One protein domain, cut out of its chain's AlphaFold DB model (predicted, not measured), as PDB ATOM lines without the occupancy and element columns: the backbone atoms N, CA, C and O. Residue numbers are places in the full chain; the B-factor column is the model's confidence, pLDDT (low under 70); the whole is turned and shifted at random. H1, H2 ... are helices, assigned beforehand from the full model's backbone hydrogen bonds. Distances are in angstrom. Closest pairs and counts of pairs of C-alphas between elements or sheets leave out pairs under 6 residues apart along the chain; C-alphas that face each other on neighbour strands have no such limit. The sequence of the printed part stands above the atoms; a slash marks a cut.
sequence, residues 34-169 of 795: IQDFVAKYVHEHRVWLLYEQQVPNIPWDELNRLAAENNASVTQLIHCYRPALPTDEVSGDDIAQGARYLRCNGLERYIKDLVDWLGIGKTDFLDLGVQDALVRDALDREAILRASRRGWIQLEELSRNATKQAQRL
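What this domain is: This is residues 34 to 169 of the 795 residues of an uncharacterized protein of Ustilaginoidea virens (UniProt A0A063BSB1). A loose, branching set of helices is strung along the long helix H1: H6 crosses it at residues 35 to 42, while near its other end H2 and H3 make a small corner, with H2 beyond that end and H3 folding back beside the last part of H1. H4 and H5 form a separate hairpin off to one side, and residues 157 to 169 of H7 stick out past H6. The printed part has 136 residues with seven named helices, H1 to H7 in order, and no named strand; the class is all helix. It is only just loose, close to extended, with a radius of gyration of the C-alphas of 21.0 A, and spans 68 by 45 by 21 A.

Where its parts are: H1, residues 34 to 57, begins at C-alpha 34 (-5.249, -13.659, -21.737) and measures 35.1 A. H2 is residues 60 to 69, H3 74 to 81, H4 92 to 104 at 18.4 A, and H5 109 to 118. H6, residues 132 to 149, measures 25.2 A; H7, residues 155 to 169, measures 20.8 A and ends at C-alpha 169 (-32.140, -12.510, -8.407).

How they stand to each other: H1 touches H6, about perpendicular at 80 degrees; their closest C-alphas, Ala 39 and Ala 138, are 5.8 A apart. H2 touches H3 at 80 degrees, closest at C-alphas 67 and 74, 5.4 A. The hairpin H4 and H5 has a shallow tilt of 13 degrees, opposite ways, with C-alphas 99 and 111 closest at 5.3 A; both are apart from H1. H6 and H7 only just touch, with 3 pairs of C-alphas within 8 A, the closest Ser 148 and Leu 155 at 6.0 A. Every O i to N i+4 pair is within hydrogen-bond range in H2, H3, H4, H6 and H7; H1 has 18 of 20 and H5 5 of 6.

The domain as a whole: The C-alphas farthest apart, Glu 69 and Arg 168, are 69.2 A apart. The printed part has no cut. The link from H5 to H6 is long, and its residues 120 to 123 have pLDDT under 70.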
ATOM      1  N   ILE A  34      -4.527 -12.601 -21.017       73.44
ATOM      2  CA  ILE A  34      -5.249 -13.659 -21.737       73.44
ATOM      3  C   ILE A  34      -6.370 -13.080 -22.620       73.44
ATOM      4  O   ILE A  34      -6.559 -13.534 -23.742       73.44
ATOM      5  N   GLN A  35      -7.118 -12.082 -22.143       76.00
ATOM      6  CA  GLN A  35      -8.215 -11.462 -22.894       76.00
ATOM      7  C   GLN A  35      -7.700 -10.609 -24.058       76.00
ATOM      8  O   GLN A  35      -8.253 -10.699 -25.153       76.00
ATOM      9  N   ASP A  36      -6.622  -9.848 -23.851       81.50
ATOM     10  CA  ASP A  36      -5.965  -9.100 -24.932       81.50
ATOM     11  C   ASP A  36      -5.332 -10.051 -25.962       81.50
ATOM     12  O   ASP A  36      -5.466  -9.836 -27.167       81.50
ATOM     13  N   PHE A  37      -4.719 -11.149 -25.502       84.06
ATOM     14  CA  PHE A  37      -4.209 -12.213 -26.368       84.06
ATOM     15  C   PHE A  37      -5.319 -12.861 -27.208       84.06
ATOM     16  O   PHE A  37      -5.175 -12.943 -28.426       84.06
ATOM     17  N   VAL A  38      -6.442 -13.271 -26.604       82.94
ATOM     18  CA  VAL A  38      -7.568 -13.869 -27.344       82.94
ATOM     19  C   VAL A  38      -8.175 -12.860 -28.323       82.94
ATOM     20  O   VAL A  38      -8.444 -13.222 -29.464       82.94
ATOM     21  N   ALA A  39      -8.336 -11.589 -27.941       82.94
ATOM     22  CA  ALA A  39      -8.835 -10.559 -28.854       82.94
ATOM     23  C   ALA A  39      -7.901 -10.348 -30.065       82.94
ATOM     24  O   ALA A  39      -8.381 -10.261 -31.199       82.94
ATOM     25  N   LYS A  40      -6.578 -10.326 -29.843       86.50
ATOM     26  CA  LYS A  40      -5.561 -10.239 -30.903       86.50
ATOM     27  C   LYS A  40      -5.587 -11.478 -31.813       86.50
ATOM     28  O   LYS A  40      -5.779 -11.338 -33.019       86.50
ATOM     29  N   TYR A  41      -5.527 -12.675 -31.227       86.81
ATOM     30  CA  TYR A  41      -5.601 -13.961 -31.931       86.81
ATOM     31  C   TYR A  41      -6.855 -14.075 -32.809       86.81
ATOM     32  O   TYR A  41      -6.770 -14.465 -33.970       86.81
ATOM     33  N   VAL A  42      -8.027 -13.693 -32.293       85.44
ATOM     34  CA  VAL A  42      -9.293 -13.760 -33.040       85.44
ATOM     35  C   VAL A  42      -9.348 -12.737 -34.179       85.44
ATOM     36  O   VAL A  42      -9.902 -13.031 -35.242       85.44
ATOM     37  N   HIS A  43      -8.759 -11.552 -33.998       87.50
ATOM     38  CA  HIS A  43      -8.614 -10.578 -35.079       87.50
ATOM     39  C   HIS A  43      -7.740 -11.135 -36.212       87.50
ATOM     40  O   HIS A  43      -8.136 -11.098 -37.378       87.50
ATOM     41  N   GLU A  44      -6.591 -11.712 -35.868       88.19
ATOM     42  CA  GLU A  44      -5.618 -12.256 -36.822       88.19
ATOM     43  C   GLU A  44      -6.134 -13.521 -37.513       88.19
ATOM     44  O   GLU A  44      -6.028 -13.628 -38.733       88.19
ATOM     45  N   HIS A  45      -6.811 -14.414 -36.785       87.44
ATOM     46  CA  HIS A  45      -7.505 -15.570 -37.355       87.44
ATOM     47  C   HIS A  45      -8.563 -15.139 -38.381       87.44
ATOM     48  O   HIS A  45      -8.681 -15.728 -39.454       87.44
ATOM     49  N   ARG A  46      -9.308 -14.057 -38.110       87.50
ATOM     50  CA  ARG A  46     -10.275 -13.512 -39.073       87.50
ATOM     51  C   ARG A  46      -9.597 -12.917 -40.311       87.50
ATOM     52  O   ARG A  46     -10.131 -13.071 -41.409       87.50
ATOM     53  N   VAL A  47      -8.455 -12.248 -40.158       90.19
ATOM     54  CA  VAL A  47      -7.652 -11.750 -41.290       90.19
ATOM     55  C   VAL A  47      -7.097 -12.921 -42.114       90.19
ATOM     56  O   VAL A  47      -7.150 -12.875 -43.343       90.19
ATOM     57  N   TRP A  48      -6.667 -14.003 -41.461       90.75
ATOM     58  CA  TRP A  48      -6.236 -15.239 -42.114       90.75
ATOM     59  C   TRP A  48      -7.361 -15.921 -42.903       90.75
ATOM     60  O   TRP A  48      -7.195 -16.198 -44.087       90.75
ATOM     61  N   LEU A  49      -8.537 -16.116 -42.301       89.19
ATOM     62  CA  LEU A  49      -9.692 -16.715 -42.982       89.19
ATOM     63  C   LEU A  49     -10.154 -15.888 -44.193       89.19
ATOM     64  O   LEU A  49     -10.585 -16.453 -45.196       89.19
ATOM     65  N   LEU A  50     -10.055 -14.555 -44.128       92.38
ATOM     66  CA  LEU A  50     -10.311 -13.689 -45.283       92.38
ATOM     67  C   LEU A  50      -9.241 -13.854 -46.371       92.38
ATOM     68  O   LEU A  50      -9.583 -13.852 -47.552       92.38
ATOM     69  N   TYR A  51      -7.972 -14.042 -45.997       93.56
ATOM     70  CA  TYR A  51      -6.897 -14.344 -46.941       93.56
ATOM     71  C   TYR A  51      -7.119 -15.693 -47.645       93.56
ATOM     72  O   TYR A  51      -7.155 -15.739 -48.877       93.56
ATOM     73  N   GLU A  52      -7.371 -16.770 -46.895       90.50
ATOM     74  CA  GLU A  52      -7.670 -18.098 -47.454       90.50
ATOM     75  C   GLU A  52      -8.892 -18.095 -48.378       90.50
ATOM     76  O   GLU A  52      -8.873 -18.742 -49.423       90.50
ATOM     77  N   GLN A  53      -9.943 -17.338 -48.046       93.19
ATOM     78  CA  GLN A  53     -11.125 -17.196 -48.907       93.19
ATOM     79  C   GLN A  53     -10.841 -16.429 -50.208       93.19
ATOM     80  O   GLN A  53     -11.584 -16.589 -51.179       93.19
ATOM     81  N   GLN A  54      -9.784 -15.611 -50.249       94.00
ATOM     82  CA  GLN A  54      -9.405 -14.824 -51.422       94.00
ATOM     83  C   GLN A  54      -8.349 -15.501 -52.302       94.00
ATOM     84  O   GLN A  54      -8.373 -15.286 -53.514       94.00
ATOM     85  N   VAL A  55      -7.479 -16.359 -51.758       93.62
ATOM     86  CA  VAL A  55      -6.466 -17.095 -52.545       93.62
ATOM     87  C   VAL A  55      -7.072 -17.852 -53.752       93.62
ATOM     88  O   VAL A  55      -6.545 -17.693 -54.854       93.62
ATOM     89  N   PRO A  56      -8.207 -18.580 -53.640       93.62
ATOM     90  CA  PRO A  56      -8.879 -19.214 -54.783       93.62
ATOM     91  C   PRO A  56      -9.475 -18.251 -55.822       93.62
ATOM     92  O   PRO A  56      -9.793 -18.685 -56.931       93.62
ATOM     93  N   ASN A  57      -9.656 -16.970 -55.483       95.81
ATOM     94  CA  ASN A  57     -10.185 -15.949 -56.393       95.81
ATOM     95  C   ASN A  57      -9.082 -15.289 -57.239       95.81
ATOM     96  O   ASN A  57      -9.397 -14.611 -58.222       95.81
ATOM     97  N   ILE A  58      -7.803 -15.477 -56.886       93.62
ATOM     98  CA  ILE A  58      -6.668 -14.943 -57.648       93.62
ATOM     99  C   ILE A  58      -6.564 -15.697 -58.988       93.62
ATOM    100  O   ILE A  58      -6.508 -16.930 -58.991       93.62
ATOM    101  N   PRO A  59      -6.512 -15.007 -60.147       96.75
ATOM    102  CA  PRO A  59      -6.366 -15.664 -61.442       96.75
ATOM    103  C   PRO A  59      -5.082 -16.501 -61.520       96.75
ATOM    104  O   PRO A  59      -3.974 -15.963 -61.498       96.75
ATOM    105  N   TRP A  60      -5.237 -17.823 -61.657       94.75
ATOM    106  CA  TRP A  60      -4.129 -18.786 -61.661       94.75
ATOM    107  C   TRP A  60      -3.038 -18.433 -62.683       94.75
ATOM    108  O   TRP A  60      -1.855 -18.533 -62.379       94.75
ATOM    109  N   ASP A  61      -3.413 -17.953 -63.870       96.88
ATOM    110  CA  ASP A  61      -2.460 -17.572 -64.921       96.88
ATOM    111  C   ASP A  61      -1.565 -16.388 -64.504       96.88
ATOM    112  O   ASP A  61      -0.367 -16.385 -64.791       96.88
ATOM    113  N   GLU A  62      -2.108 -15.403 -63.777       95.31
ATOM    114  CA  GLU A  62      -1.317 -14.267 -63.286       95.31
ATOM    115  C   GLU A  62      -0.478 -14.647 -62.060       95.31
ATOM    116  O   GLU A  62       0.666 -14.208 -61.939       95.31
ATOM    117  N   LEU A  63      -0.996 -15.536 -61.207       95.62
ATOM    118  CA  LEU A  63      -0.266 -16.094 -60.070       95.62
ATOM    119  C   LEU A  63       0.949 -16.928 -60.527       95.62
ATOM    120  O   LEU A  63       2.032 -16.786 -59.964       95.62
ATOM    121  N   ASN A  64       0.813 -17.724 -61.596       96.88
ATOM    122  CA  ASN A  64       1.944 -18.417 -62.231       96.88
ATOM    123  C   ASN A  64       2.938 -17.440 -62.869       96.88
ATOM    124  O   ASN A  64       4.145 -17.651 -62.756       96.88
ATOM    125  N   ARG A  65       2.459 -16.366 -63.517       97.12
ATOM    126  CA  ARG A  65       3.341 -15.339 -64.095       97.12
ATOM    127  C   ARG A  65       4.187 -14.672 -63.007       97.12
ATOM    128  O   ARG A  65       5.405 -14.633 -63.139       97.12
ATOM    129  N   LEU A  66       3.565 -14.240 -61.909       96.31
ATOM    130  CA  LEU A  66       4.258 -13.658 -60.753       96.31
ATOM    131  C   LEU A  66       5.216 -14.662 -60.084       96.31
ATOM    132  O   LEU A  66       6.296 -14.269 -59.646       96.31
ATOM    133  N   ALA A  67       4.863 -15.948 -60.028       97.12
ATOM    134  CA  ALA A  67       5.737 -16.997 -59.498       97.12
ATOM    135  C   ALA A  67       7.004 -17.163 -60.360       97.12
ATOM    136  O   ALA A  67       8.117 -17.151 -59.830       97.12
ATOM    137  N   ALA A  68       6.847 -17.207 -61.687       97.25
ATOM    138  CA  ALA A  68       7.957 -17.254 -62.638       97.25
ATOM    139  C   ALA A  68       8.824 -15.980 -62.596       97.25
ATOM    140  O   ALA A  68      10.045 -16.085 -62.508       97.25
ATOM    141  N   GLU A  69       8.212 -14.788 -62.580       97.31
ATOM    142  CA  GLU A  69       8.906 -13.493 -62.444       97.31
ATOM    143  C   GLU A  69       9.783 -13.439 -61.172       97.31
ATOM    144  O   GLU A  69      10.894 -12.911 -61.205       97.31
ATOM    145  N   ASN A  70       9.329 -14.039 -60.065       96.69
ATOM    146  CA  ASN A  70      10.061 -14.078 -58.793       96.69
ATOM    147  C   ASN A  70      10.978 -15.310 -58.620       96.69
ATOM    148  O   ASN A  70      11.679 -15.398 -57.613       96.69
ATOM    149  N   ASN A  71      11.010 -16.240 -59.583       96.69
ATOM    150  CA  ASN A  71      11.699 -17.539 -59.483       96.69
ATOM    151  C   ASN A  71      11.287 -18.359 -58.235       96.69
ATOM    152  O   ASN A  71      12.109 -19.040 -57.621       96.69
ATOM    153  N   ALA A  72      10.007 -18.284 -57.861       96.50
ATOM    154  CA  ALA A  72       9.420 -18.972 -56.711       96.50
ATOM    155  C   ALA A  72       8.340 -19.968 -57.163       96.50
ATOM    156  O   ALA A  72       7.770 -19.835 -58.247       96.50
ATOM    157  N   SER A  73       8.005 -20.955 -56.331       96.06
ATOM    158  CA  SER A  73       6.790 -21.749 -56.556       96.06
ATOM    159  C   SER A  73       5.538 -20.925 -56.231       96.06
ATOM    160  O   SER A  73       5.580 -20.023 -55.394       96.06
ATOM    161  N   VAL A  74       4.394 -21.251 -56.842       93.06
ATOM    162  CA  VAL A  74       3.109 -20.600 -56.511       93.06
ATOM    163  C   VAL A  74       2.786 -20.723 -55.015       93.06
ATOM    164  O   VAL A  74       2.325 -19.762 -54.406       93.06
ATOM    165  N   THR A  75       3.100 -21.863 -54.399       91.44
ATOM    166  CA  THR A  75       2.968 -22.084 -52.951       91.44
ATOM    167  C   THR A  75       3.847 -21.117 -52.154       91.44
ATOM    168  O   THR A  75       3.344 -20.403 -51.292       91.44
ATOM    169  N   GLN A  76       5.141 -21.001 -52.484       91.50
ATOM    170  CA  GLN A  76       6.036 -20.021 -51.849       91.50
ATOM    171  C   GLN A  76       5.526 -18.586 -52.024       91.50
ATOM    172  O   GLN A  76       5.564 -17.809 -51.074       91.50
ATOM    173  N   LEU A  77       5.012 -18.247 -53.209       93.00
ATOM    174  CA  LEU A  77       4.450 -16.934 -53.507       93.00
ATOM    175  C   LEU A  77       3.243 -16.623 -52.599       93.00
ATOM    176  O   LEU A  77       3.221 -15.575 -51.956       93.00
ATOM    177  N   ILE A  78       2.297 -17.561 -52.467       92.44
ATOM    178  CA  ILE A  78       1.153 -17.465 -51.541       92.44
ATOM    179  C   ILE A  78       1.636 -17.274 -50.093       92.44
ATOM    180  O   ILE A  78       1.099 -16.430 -49.377       92.44
ATOM    181  N   HIS A  79       2.672 -17.985 -49.649       88.56
ATOM    182  CA  HIS A  79       3.182 -17.812 -48.285       88.56
ATOM    183  C   HIS A  79       3.990 -16.510 -48.090       88.56
ATOM    184  O   HIS A  79       4.003 -15.974 -46.987       88.56
ATOM    185  N   CYS A  80       4.595 -15.939 -49.139       90.19
ATOM    186  CA  CYS A  80       5.258 -14.624 -49.077       90.19
ATOM    187  C   CYS A  80       4.259 -13.456 -48.968       90.19
ATOM    188  O   CYS A  80       4.556 -12.446 -48.320       90.19
ATOM    189  N   TYR A  81       3.080 -13.586 -49.583       90.00
ATOM    190  CA  TYR A  81       2.020 -12.568 -49.565       90.00
ATOM    191  C   TYR A  81       0.967 -12.758 -48.469       90.00
ATOM    192  O   TYR A  81       0.102 -11.897 -48.314       90.00
ATOM    193  N   ARG A  82       1.058 -13.829 -47.672       92.00
ATOM    194  CA  ARG A  82       0.169 -14.022 -46.522       92.00
ATOM    195  C   ARG A  82       0.286 -12.849 -45.524       92.00
ATOM    196  O   ARG A  82       1.387 -12.293 -45.376       92.00
ATOM    197  N   PRO A  83      -0.801 -12.470 -44.827       91.69
ATOM    198  CA  PRO A  83      -0.748 -11.496 -43.738       91.69
ATOM    199  C   PRO A  83       0.362 -11.860 -42.749       91.69
ATOM    200  O   PRO A  83       0.524 -13.033 -42.424       91.69
ATOM    201  N   ALA A  84       1.142 -10.874 -42.295       89.19
ATOM    202  CA  ALA A  84       2.160 -11.136 -41.280       89.19
ATOM    203  C   ALA A  84       1.458 -11.516 -39.970       89.19
ATOM    204  O   ALA A  84       0.633 -10.747 -39.472       89.19
ATOM    205  N   LEU A  85       1.755 -12.705 -39.452       85.75
ATOM    206  CA  LEU A  85       1.226 -13.179 -38.176       85.75
ATOM    207  C   LEU A  85       2.247 -12.872 -37.069       85.75
ATOM    208  O   LEU A  85       3.444 -12.895 -37.348       85.75
ATOM    209  N   PRO A  86       1.849 -12.655 -35.802       83.44
ATOM    210  CA  PRO A  86       2.818 -12.420 -34.727       83.44
ATOM    211  C   PRO A  86       3.769 -13.596 -34.507       83.44
ATOM    212  O   PRO A  86       4.883 -13.390 -34.046       83.44
ATOM    213  N   THR A  87       3.355 -14.817 -34.871       83.25
ATOM    214  CA  THR A  87       4.210 -16.016 -34.920       83.25
ATOM    215  C   THR A  87       5.449 -15.835 -35.793       83.25
ATOM    216  O   THR A  87       6.450 -16.500 -35.564       83.25
ATOM    217  N   ASP A  88       5.383 -14.931 -36.770       85.50
ATOM    218  CA  ASP A  88       6.443 -14.648 -37.736       85.50
ATOM    219  C   ASP A  88       7.449 -13.624 -37.181       85.50
ATOM    220  O   ASP A  88       8.551 -13.488 -37.708       85.50
ATOM    221  N   GLU A  89       7.064 -12.909 -36.117       87.69
ATOM    222  CA  GLU A  89       7.906 -11.973 -35.366       87.69
ATOM    223  C   GLU A  89       8.601 -12.647 -34.166       87.69
ATOM    224  O   GLU A  89       9.526 -12.069 -33.600       87.69
ATOM    225  N   VAL A  90       8.185 -13.863 -33.773       87.50
ATOM    226  CA  VAL A  90       8.780 -14.603 -32.644       87.50
ATOM    227  C   VAL A  90      10.180 -15.093 -33.016       87.50
ATOM    228  O   VAL A  90      10.345 -15.956 -33.879       87.50
ATOM    229  N   SER A  91      11.205 -14.572 -32.340       91.38
ATOM    230  CA  SER A  91      12.591 -14.973 -32.582       91.38
ATOM    231  C   SER A  91      12.927 -16.336 -31.961       91.38
ATOM    232  O   SER A  91      12.242 -16.836 -31.066       91.38
ATOM    233  N   GLY A  92      14.046 -16.934 -32.383       90.81
ATOM    234  CA  GLY A  92      14.576 -18.145 -31.742       90.81
ATOM    235  C   GLY A  92      14.878 -17.959 -30.248       90.81
ATOM    236  O   GLY A  92      14.727 -18.903 -29.471       90.81
ATOM    237  N   ASP A  93      15.232 -16.738 -29.832       93.75
ATOM    238  CA  ASP A  93      15.468 -16.392 -28.429       93.75
ATOM    239  C   ASP A  93      14.158 -16.286 -27.634       93.75
ATOM    240  O   ASP A  93      14.103 -16.762 -26.499       93.75
ATOM    241  N   ASP A  94      13.075 -15.786 -28.238       91.75
ATOM    242  CA  ASP A  94      11.734 -15.794 -27.633       91.75
ATOM    243  C   ASP A  94      11.216 -17.228 -27.436       91.75
ATOM    244  O   ASP A  94      10.685 -17.560 -26.372       91.75
ATOM    245  N   ILE A  95      11.433 -18.121 -28.416       92.25
ATOM    246  CA  ILE A  95      11.129 -19.559 -28.281       92.25
ATOM    247  C   ILE A  95      11.948 -20.156 -27.128       92.25
ATOM    248  O   ILE A  95      11.407 -20.879 -26.285       92.25
ATOM    249  N   ALA A  96      13.242 -19.835 -27.044       93.81
ATOM    250  CA  ALA A  96      14.109 -20.304 -25.967       93.81
ATOM    251  C   ALA A  96      13.697 -19.749 -24.589       93.81
ATOM    252  O   ALA A  96      13.769 -20.474 -23.593       93.81
ATOM    253  N   GLN A  97      13.227 -18.502 -24.511       95.19
ATOM    254  CA  GLN A  97      12.706 -17.885 -23.292       95.19
ATOM    255  C   GLN A  97      11.367 -18.507 -22.871       95.19
ATOM    256  O   GLN A  97      11.207 -18.861 -21.700       95.19
ATOM    257  N   GLY A  98      10.446 -18.740 -23.810       92.06
ATOM    258  CA  GLY A  98       9.199 -19.470 -23.568       92.06
ATOM    259  C   GLY A  98       9.446 -20.904 -23.086       92.06
ATOM    260  O   GLY A  98       8.853 -21.342 -22.100       92.06
ATOM    261  N   ALA A  99      10.404 -21.611 -23.694       95.38
ATOM    262  CA  ALA A  99      10.821 -22.944 -23.261       95.38
ATOM    263  C   ALA A  99      11.441 -22.950 -21.848       95.38
ATOM    264  O   ALA A  99      11.165 -23.861 -21.062       95.38
ATOM    265  N   ARG A 100      12.241 -21.933 -21.487       96.50
ATOM    266  CA  ARG A 100      12.744 -21.748 -20.110       96.50
ATOM    267  C   ARG A 100      11.596 -21.495 -19.131       96.50
ATOM    268  O   ARG A 100      11.541 -22.156 -18.100       96.50
ATOM    269  N   TYR A 101      10.663 -20.604 -19.467       94.75
ATOM    270  CA  TYR A 101       9.498 -20.297 -18.632       94.75
ATOM    271  C   TYR A 101       8.632 -21.540 -18.374       94.75
ATOM    272  O   TYR A 101       8.315 -21.840 -17.222       94.75
ATOM    273  N   LEU A 102       8.306 -22.311 -19.419       96.00
ATOM    274  CA  LEU A 102       7.563 -23.566 -19.283       96.00
ATOM    275  C   LEU A 102       8.305 -24.568 -18.385       96.00
ATOM    276  O   LEU A 102       7.679 -25.185 -17.525       96.00
ATOM    277  N   ARG A 103       9.637 -24.683 -18.513       96.62
ATOM    278  CA  ARG A 103      10.453 -25.538 -17.636       96.62
ATOM    279  C   ARG A 103      10.378 -25.110 -16.170       96.62
ATOM    280  O   ARG A 103      10.096 -25.941 -15.314       96.62
ATOM    281  N   CYS A 104      10.570 -23.821 -15.885       96.44
ATOM    282  CA  CYS A 104      10.519 -23.281 -14.521       96.44
ATOM    283  C   CYS A 104       9.150 -23.459 -13.838       96.44
ATOM    284  O   CYS A 104       9.095 -23.502 -12.615       96.44
ATOM    285  N   ASN A 105       8.067 -23.604 -14.609       96.19
ATOM    286  CA  ASN A 105       6.713 -23.844 -14.099       96.19
ATOM    287  C   ASN A 105       6.306 -25.337 -14.087       96.19
ATOM    288  O   ASN A 105       5.139 -25.650 -13.865       96.19
ATOM    289  N   GLY A 106       7.222 -26.275 -14.370       96.06
ATOM    290  CA  GLY A 106       6.906 -27.713 -14.450       96.06
ATOM    291  C   GLY A 106       6.037 -28.108 -15.656       96.06
ATOM    292  O   GLY A 106       5.514 -29.218 -15.727       96.06
ATOM    293  N   LEU A 107       5.891 -27.213 -16.635       97.25
ATOM    294  CA  LEU A 107       5.065 -27.367 -17.836       97.25
ATOM    295  C   LEU A 107       5.859 -27.976 -19.009       97.25
ATOM    296  O   LEU A 107       5.539 -27.752 -20.175       97.25
ATOM    297  N   GLU A 108       6.888 -28.776 -18.708       96.69
ATOM    298  CA  GLU A 108       7.889 -29.277 -19.663       96.69
ATOM    299  C   GLU A 108       7.294 -30.015 -20.869       96.69
ATOM    300  O   GLU A 108       7.814 -29.899 -21.979       96.69
ATOM    301  N   ARG A 109       6.169 -30.716 -20.679       96.06
ATOM    302  CA  ARG A 109       5.454 -31.423 -21.757       96.06
ATOM    303  C   ARG A 109       5.087 -30.510 -22.935       96.06
ATOM    304  O   ARG A 109       5.163 -30.948 -24.075       96.06
ATOM    305  N   TYR A 110       4.782 -29.240 -22.659       93.38
ATOM    306  CA  TYR A 110       4.396 -28.244 -23.661       93.38
ATOM    307  C   TYR A 110       5.592 -27.563 -24.344       93.38
ATOM    308  O   TYR A 110       5.401 -26.825 -25.305       93.38
ATOM    309  N   ILE A 111       6.834 -27.803 -23.893       95.00
ATOM    310  CA  ILE A 111       8.031 -27.273 -24.573       95.00
ATOM    311  C   ILE A 111       8.140 -27.876 -25.976       95.00
ATOM    312  O   ILE A 111       8.497 -27.170 -26.918       95.00
ATOM    313  N   LYS A 112       7.794 -29.163 -26.130       93.44
ATOM    314  CA  LYS A 112       7.744 -29.801 -27.446       93.44
ATOM    315  C   LYS A 112       6.671 -29.163 -28.323       93.44
ATOM    316  O   LYS A 112       6.968 -28.859 -29.466       93.44
ATOM    317  N   ASP A 113       5.478 -28.916 -27.789       89.88
ATOM    318  CA  ASP A 113       4.385 -28.297 -28.548       89.88
ATOM    319  C   ASP A 113       4.768 -26.882 -29.015       89.88
ATOM    320  O   ASP A 113       4.658 -26.584 -30.199       89.88
ATOM    321  N   LEU A 114       5.341 -26.053 -28.132       90.06
ATOM    322  CA  LEU A 114       5.846 -24.712 -28.468       90.06
ATOM    323  C   LEU A 114       6.880 -24.741 -29.612       90.06
ATOM    324  O   LEU A 114       6.810 -23.928 -30.536       90.06
ATOM    325  N   VAL A 115       7.826 -25.685 -29.567       90.75
ATOM    326  CA  VAL A 115       8.861 -25.851 -30.604       90.75
ATOM    327  C   VAL A 115       8.291 -26.470 -31.886       90.75
ATOM    328  O   VAL A 115       8.669 -26.053 -32.976       90.75
ATOM    329  N   ASP A 116       7.343 -27.402 -31.799       87.94
ATOM    330  CA  ASP A 116       6.666 -27.989 -32.962       87.94
ATOM    331  C   ASP A 116       5.721 -26.987 -33.650       87.94
ATOM    332  O   ASP A 116       5.447 -27.126 -34.846       87.94
ATOM    333  N   TRP A 117       5.192 -25.999 -32.924       85.69
ATOM    334  CA  TRP A 117       4.366 -24.919 -33.468       85.69
ATOM    335  C   TRP A 117       5.205 -23.865 -34.199       85.69
ATOM    336  O   TRP A 117       4.845 -23.486 -35.311       85.69
ATOM    337  N   LEU A 118       6.325 -23.433 -33.609       84.19
ATOM    338  CA  LEU A 118       7.110 -22.287 -34.095       84.19
ATOM    339  C   LEU A 118       8.373 -22.674 -34.892       84.19
ATOM    340  O   LEU A 118       8.863 -21.890 -35.698       84.19
ATOM    341  N   GLY A 119       8.924 -23.873 -34.685       71.06
ATOM    342  CA  GLY A 119      10.305 -24.203 -35.059       71.06
ATOM    343  C   GLY A 119      10.547 -24.756 -36.468       71.06
ATOM    344  O   GLY A 119      11.706 -24.870 -36.861       71.06
ATOM    345  N   ILE A 120       9.513 -25.127 -37.236       53.84
ATOM    346  CA  ILE A 120       9.688 -25.721 -38.582       53.84
ATOM    347  C   ILE A 120       8.674 -25.162 -39.588       53.84
ATOM    348  O   ILE A 120       7.736 -25.850 -39.985       53.84
ATOM    349  N   GLY A 121       8.885 -23.918 -40.028       59.28
ATOM    350  CA  GLY A 121       8.403 -23.416 -41.326       59.28
ATOM    351  C   GLY A 121       6.904 -23.556 -41.620       59.28
ATOM    352  O   GLY A 121       6.527 -23.638 -42.790       59.28
ATOM    353  N   LYS A 122       6.049 -23.605 -40.589       61.06
ATOM    354  CA  LYS A 122       4.592 -23.674 -40.741       61.06
ATOM    355  C   LYS A 122       4.091 -22.317 -41.213       61.06
ATOM    356  O   LYS A 122       3.904 -21.383 -40.445       61.06
ATOM    357  N   THR A 123       3.919 -22.228 -42.521       63.75
ATOM    358  CA  THR A 123       3.520 -21.028 -43.261       63.75
ATOM    359  C   THR A 123       2.006 -20.792 -43.253       63.75
ATOM    360  O   THR A 123       1.500 -19.949 -43.998       63.75
ATOM    361  N   ASP A 124       1.315 -21.449 -42.324       77.75
ATOM    362  CA  ASP A 124      -0.129 -21.445 -42.119       77.75
ATOM    363  C   ASP A 124      -0.450 -20.867 -40.728       77.75
ATOM    364  O   ASP A 124       0.437 -20.750 -39.877       77.75
ATOM    365  N   PHE A 125      -1.701 -20.482 -40.477       84.25
ATOM    366  CA  PHE A 125      -2.106 -19.965 -39.168       84.25
ATOM    367  C   PHE A 125      -2.126 -21.073 -38.109       84.25
ATOM    368  O   PHE A 125      -2.672 -22.155 -38.330       84.25
ATOM    369  N   LEU A 126      -1.549 -20.797 -36.937       84.19
ATOM    370  CA  LEU A 126      -1.563 -21.724 -35.810       84.19
ATOM    371  C   LEU A 126      -2.952 -21.732 -35.161       84.19
ATOM    372  O   LEU A 126      -3.221 -20.922 -34.277       84.19
ATOM    373  N   ASP A 127      -3.818 -22.661 -35.570       84.06
ATOM    374  CA  ASP A 127      -5.047 -22.922 -34.820       84.06
ATOM    375  C   ASP A 127      -4.707 -23.544 -33.456       84.06
ATOM    376  O   ASP A 127      -4.302 -24.703 -33.343       84.06
ATOM    377  N   LEU A 128      -4.868 -22.736 -32.410       81.31
ATOM    378  CA  LEU A 128      -4.681 -23.115 -31.011       81.31
ATOM    379  C   LEU A 128      -5.871 -23.914 -30.448       81.31
ATOM    380  O   LEU A 128      -5.854 -24.272 -29.268       81.31
ATOM    381  N   GLY A 129      -6.926 -24.157 -31.236       82.31
ATOM    382  CA  GLY A 129      -8.145 -24.822 -30.772       82.31
ATOM    383  C   GLY A 129      -8.899 -24.008 -29.715       82.31
ATOM    384  O   GLY A 129      -9.558 -24.581 -28.843       82.31
ATOM    385  N   VAL A 130      -8.774 -22.671 -29.749       79.94
ATOM    386  CA  VAL A 130      -9.492 -21.774 -28.831       79.94
ATOM    387  C   VAL A 130     -10.984 -21.977 -29.051       79.94
ATOM    388  O   VAL A 130     -11.501 -21.671 -30.120       79.94
ATOM    389  N   GLN A 131     -11.667 -22.510 -28.037       76.50
ATOM    390  CA  GLN A 131     -13.073 -22.895 -28.137       76.50
ATOM    391  C   GLN A 131     -13.930 -21.739 -28.668       76.50
ATOM    392  O   GLN A 131     -13.818 -20.616 -28.170       76.50
ATOM    393  N   ASP A 132     -14.842 -22.030 -29.604       74.81
ATOM    394  CA  ASP A 132     -15.735 -21.038 -30.227       74.81
ATOM    395  C   ASP A 132     -16.480 -20.159 -29.210       74.81
ATOM    396  O   ASP A 132     -16.799 -19.011 -29.505       74.81
ATOM    397  N   ALA A 133     -16.740 -20.676 -28.003       74.81
ATOM    398  CA  ALA A 133     -17.302 -19.918 -26.889       74.81
ATOM    399  C   ALA A 133     -16.383 -18.768 -26.432       74.81
ATOM    400  O   ALA A 133     -16.826 -17.627 -26.379       74.81
ATOM    401  N   LEU A 134     -15.091 -19.027 -26.193       75.94
ATOM    402  CA  LEU A 134     -14.113 -18.001 -25.800       75.94
ATOM    403  C   LEU A 134     -13.867 -16.987 -26.928       75.94
ATOM    404  O   LEU A 134     -13.711 -15.793 -26.672       75.94
ATOM    405  N   VAL A 135     -13.869 -17.460 -28.178       75.38
ATOM    406  CA  VAL A 135     -13.800 -16.609 -29.377       75.38
ATOM    407  C   VAL A 135     -15.019 -15.685 -29.458       75.38
ATOM    408  O   VAL A 135     -14.873 -14.489 -29.716       75.38
ATOM    409  N   ARG A 136     -16.220 -16.218 -29.203       81.06
ATOM    410  CA  ARG A 136     -17.483 -15.469 -29.214       81.06
ATOM    411  C   ARG A 136     -17.566 -14.464 -28.069       81.06
ATOM    412  O   ARG A 136     -17.830 -13.302 -28.344       81.06
ATOM    413  N   ASP A 137     -17.237 -14.859 -26.842       80.94
ATOM    414  CA  ASP A 137     -17.201 -13.966 -25.675       80.94
ATOM    415  C   ASP A 137     -16.250 -12.777 -25.899       80.94
ATOM    416  O   ASP A 137     -16.572 -11.631 -25.565       80.94
ATOM    417  N   ALA A 138     -15.086 -13.024 -26.515       77.56
ATOM    418  CA  ALA A 138     -14.147 -11.969 -26.889       77.56
ATOM    419  C   ALA A 138     -14.723 -11.040 -27.973       77.56
ATOM    420  O   ALA A 138     -14.654  -9.818 -27.820       77.56
ATOM    421  N   LEU A 139     -15.328 -11.591 -29.033       80.19
ATOM    422  CA  LEU A 139     -15.963 -10.814 -30.107       80.19
ATOM    423  C   LEU A 139     -17.147  -9.979 -29.614       80.19
ATOM    424  O   LEU A 139     -17.247  -8.806 -29.977       80.19
ATOM    425  N   ASP A 140     -18.015 -10.547 -28.781       85.62
ATOM    426  CA  ASP A 140     -19.192  -9.869 -28.241       85.62
ATOM    427  C   ASP A 140     -18.774  -8.759 -27.270       85.62
ATOM    428  O   ASP A 140     -19.275  -7.634 -27.365       85.62
ATOM    429  N   ARG A 141     -17.765  -8.996 -26.415       83.38
ATOM    430  CA  ARG A 141     -17.161  -7.936 -25.591       83.38
ATOM    431  C   ARG A 141     -16.550  -6.829 -26.450       83.38
ATOM    432  O   ARG A 141     -16.752  -5.649 -26.154       83.38
ATOM    433  N   GLU A 142     -15.820  -7.166 -27.510       81.88
ATOM    434  CA  GLU A 142     -15.191  -6.169 -28.382       81.88
ATOM    435  C   GLU A 142     -16.246  -5.374 -29.176       81.88
ATOM    436  O   GLU A 142     -16.143  -4.150 -29.286       81.88
ATOM    437  N   ALA A 143     -17.327  -6.025 -29.620       86.44
ATOM    438  CA  ALA A 143     -18.488  -5.390 -30.241       86.44
ATOM    439  C   ALA A 143     -19.215  -4.437 -29.276       86.44
ATOM    440  O   ALA A 143     -19.502  -3.297 -29.657       86.44
ATOM    441  N   ILE A 144     -19.435  -4.840 -28.019       88.12
ATOM    442  CA  ILE A 144     -19.984  -3.982 -26.954       88.12
ATOM    443  C   ILE A 144     -19.066  -2.772 -26.713       88.12
ATOM    444  O   ILE A 144     -19.545  -1.636 -26.664       88.12
ATOM    445  N   LEU A 145     -17.745  -2.968 -26.654       85.69
ATOM    446  CA  LEU A 145     -16.772  -1.877 -26.513       85.69
ATOM    447  C   LEU A 145     -16.737  -0.951 -27.742       85.69
ATOM    448  O   LEU A 145     -16.548   0.257 -27.594       85.69
ATOM    449  N   ARG A 146     -16.922  -1.459 -28.969       88.31
ATOM    450  CA  ARG A 146     -17.079  -0.615 -30.174       88.31
ATOM    451  C   ARG A 146     -18.396   0.165 -30.153       88.31
ATOM    452  O   ARG A 146     -18.394   1.345 -30.494       88.31
ATOM    453  N   ALA A 147     -19.503  -0.460 -29.752       92.88
ATOM    454  CA  ALA A 147     -20.811   0.188 -29.643       92.88
ATOM    455  C   ALA A 147     -20.806   1.285 -28.564       92.88
ATOM    456  O   ALA A 147     -21.290   2.392 -28.801       92.88
ATOM    457  N   SER A 148     -20.167   1.023 -27.422       94.50
ATOM    458  CA  SER A 148     -19.985   2.007 -26.355       94.50
ATOM    459  C   SER A 148     -19.112   3.190 -26.790       94.50
ATOM    460  O   SER A 148     -19.541   4.335 -26.662       94.50
ATOM    461  N   ARG A 149     -17.970   2.943 -27.454       91.69
ATOM    462  CA  ARG A 149     -17.131   4.003 -28.059       91.69
ATOM    463  C   ARG A 149     -17.838   4.816 -29.157       91.69
ATOM    464  O   ARG A 149     -17.397   5.915 -29.476       91.69
ATOM    465  N   ARG A 150     -18.940   4.310 -29.729       96.31
ATOM    466  CA  ARG A 150     -19.814   5.029 -30.679       96.31
ATOM    467  C   ARG A 150     -20.991   5.755 -30.012       96.31
ATOM    468  O   ARG A 150     -21.793   6.361 -30.718       96.31
ATOM    469  N   GLY A 151     -21.122   5.683 -28.686       95.25
ATOM    470  CA  GLY A 151     -22.262   6.231 -27.945       95.25
ATOM    471  C   GLY A 151     -23.577   5.473 -28.162       95.25
ATOM    472  O   GLY A 151     -24.636   5.997 -27.835       95.25
ATOM    473  N   TRP A 152     -23.536   4.260 -28.727       97.19
ATOM    474  CA  TRP A 152     -24.729   3.435 -28.968       97.19
ATOM    475  C   TRP A 152     -25.197   2.693 -27.707       97.19
ATOM    476  O   TRP A 152     -26.363   2.326 -27.612       97.19
ATOM    477  N   ILE A 153     -24.289   2.458 -26.750       96.38
ATOM    478  CA  ILE A 153     -24.561   1.786 -25.473       96.38
ATOM    479  C   ILE A 153     -23.815   2.525 -24.356       96.38
ATOM    480  O   ILE A 153     -22.589   2.661 -24.408       96.38
ATOM    481  N   GLN A 154     -24.525   2.952 -23.311       96.00
ATOM    482  CA  GLN A 154     -23.898   3.429 -22.075       96.00
ATOM    483  C   GLN A 154     -23.447   2.219 -21.244       96.00
ATOM    484  O   GLN A 154     -24.241   1.604 -20.535       96.00
ATOM    485  N   LEU A 155     -22.171   1.833 -21.360       92.31
ATOM    486  CA  LEU A 155     -21.646   0.602 -20.752       92.31
ATOM    487  C   LEU A 155     -21.711   0.615 -19.214       92.31
ATOM    488  O   LEU A 155     -21.987  -0.414 -18.597       92.31
ATOM    489  N   GLU A 156     -21.513   1.781 -18.599       93.62
ATOM    490  CA  GLU A 156     -21.673   1.976 -17.154       93.62
ATOM    491  C   GLU A 156     -23.121   1.756 -16.701       93.62
ATOM    492  O   GLU A 156     -23.359   1.124 -15.673       93.62
ATOM    493  N   GLU A 157     -24.096   2.237 -17.474       94.94
ATOM    494  CA  GLU A 157     -25.518   2.037 -17.191       94.94
ATOM    495  C   GLU A 157     -25.915   0.568 -17.383       94.94
ATOM    496  O   GLU A 157     -26.590  -0.001 -16.525       94.94
ATOM    497  N   LEU A 158     -25.427  -0.076 -18.450       93.25
ATOM    498  CA  LEU A 158     -25.623  -1.506 -18.692       93.25
ATOM    499  C   LEU A 158     -25.083  -2.339 -17.515       93.25
ATOM    500  O   LEU A 158     -25.809  -3.159 -16.958       93.25
ATOM    501  N   SER A 159     -23.852  -2.063 -17.074       90.00
ATOM    502  CA  SER A 159     -23.223  -2.707 -15.910       90.00
ATOM    503  C   SER A 159     -23.995  -2.445 -14.609       90.00
ATOM    504  O   SER A 159     -24.223  -3.363 -13.817       90.00
ATOM    505  N   ARG A 160     -24.456  -1.206 -14.391       94.31
ATOM    506  CA  ARG A 160     -25.257  -0.799 -13.222       94.31
ATOM    507  C   ARG A 160     -26.637  -1.464 -13.200       94.31
ATOM    508  O   ARG A 160     -27.157  -1.752 -12.126       94.31
ATOM    509  N   ASN A 161     -27.230  -1.726 -14.360       94.81
ATOM    510  CA  ASN A 161     -28.524  -2.396 -14.467       94.81
ATOM    511  C   ASN A 161     -28.381  -3.923 -14.355       94.81
ATOM    512  O   ASN A 161     -29.152  -4.543 -13.621       94.81
ATOM    513  N   ALA A 162     -27.348  -4.517 -14.961       92.31
ATOM    514  CA  ALA A 162     -27.022  -5.936 -14.813       92.31
ATOM    515  C   ALA A 162     -26.695  -6.311 -13.352       92.31
ATOM    516  O   ALA A 162     -27.222  -7.296 -12.837       92.31
ATOM    517  N   THR A 163     -25.905  -5.495 -12.645       92.75
ATOM    518  CA  THR A 163     -25.600  -5.708 -11.213       92.75
ATOM    519  C   THR A 163     -26.842  -5.579 -10.327       92.75
ATOM    520  O   THR A 163     -27.085  -6.464  -9.505       92.75
ATOM    521  N   LYS A 164     -27.697  -4.567 -10.541       95.00
ATOM    522  CA  LYS A 164     -29.012  -4.463  -9.870       95.00
ATOM    523  C   LYS A 164     -29.907  -5.680 -10.138       95.00
ATOM    524  O   LYS A 164     -30.616  -6.130  -9.240       95.00
ATOM    525  N   GLN A 165     -29.900  -6.217 -11.359       94.38
ATOM    526  CA  GLN A 165     -30.680  -7.405 -11.714       94.38
ATOM    527  C   GLN A 165     -30.125  -8.670 -11.046       94.38
ATOM    528  O   GLN A 165     -30.901  -9.445 -10.490       94.38
ATOM    529  N   ALA A 166     -28.802  -8.847 -11.016       91.94
ATOM    530  CA  ALA A 166     -28.153  -9.944 -10.299       91.94
ATOM    531  C   ALA A 166     -28.463  -9.896  -8.790       91.94
ATOM    532  O   ALA A 166     -28.852 -10.910  -8.216       91.94
ATOM    533  N   GLN A 167     -28.398  -8.713  -8.168       93.25
ATOM    534  CA  GLN A 167     -28.803  -8.509  -6.771       93.25
ATOM    535  C   GLN A 167     -30.272  -8.898  -6.539       93.25
ATOM    536  O   GLN A 167     -30.559  -9.666  -5.624       93.25
ATOM    537  N   ARG A 168     -31.205  -8.452  -7.395       94.75
ATOM    538  CA  ARG A 168     -32.627  -8.846  -7.313       94.75
ATOM    539  C   ARG A 168     -32.835 -10.360  -7.418       94.75
ATOM    540  O   ARG A 168     -33.665 -10.897  -6.694       94.75
ATOM    541  N   LEU A 169     -32.083 -11.048  -8.279       92.81
ATOM    542  CA  LEU A 169     -32.140 -12.510  -8.407       92.81
ATOM    543  C   LEU A 169     -31.560 -13.226  -7.177       92.81
ATOM    544  O   LEU A 169     -32.109 -14.243  -6.757       92.81
TER     545      LEU A 169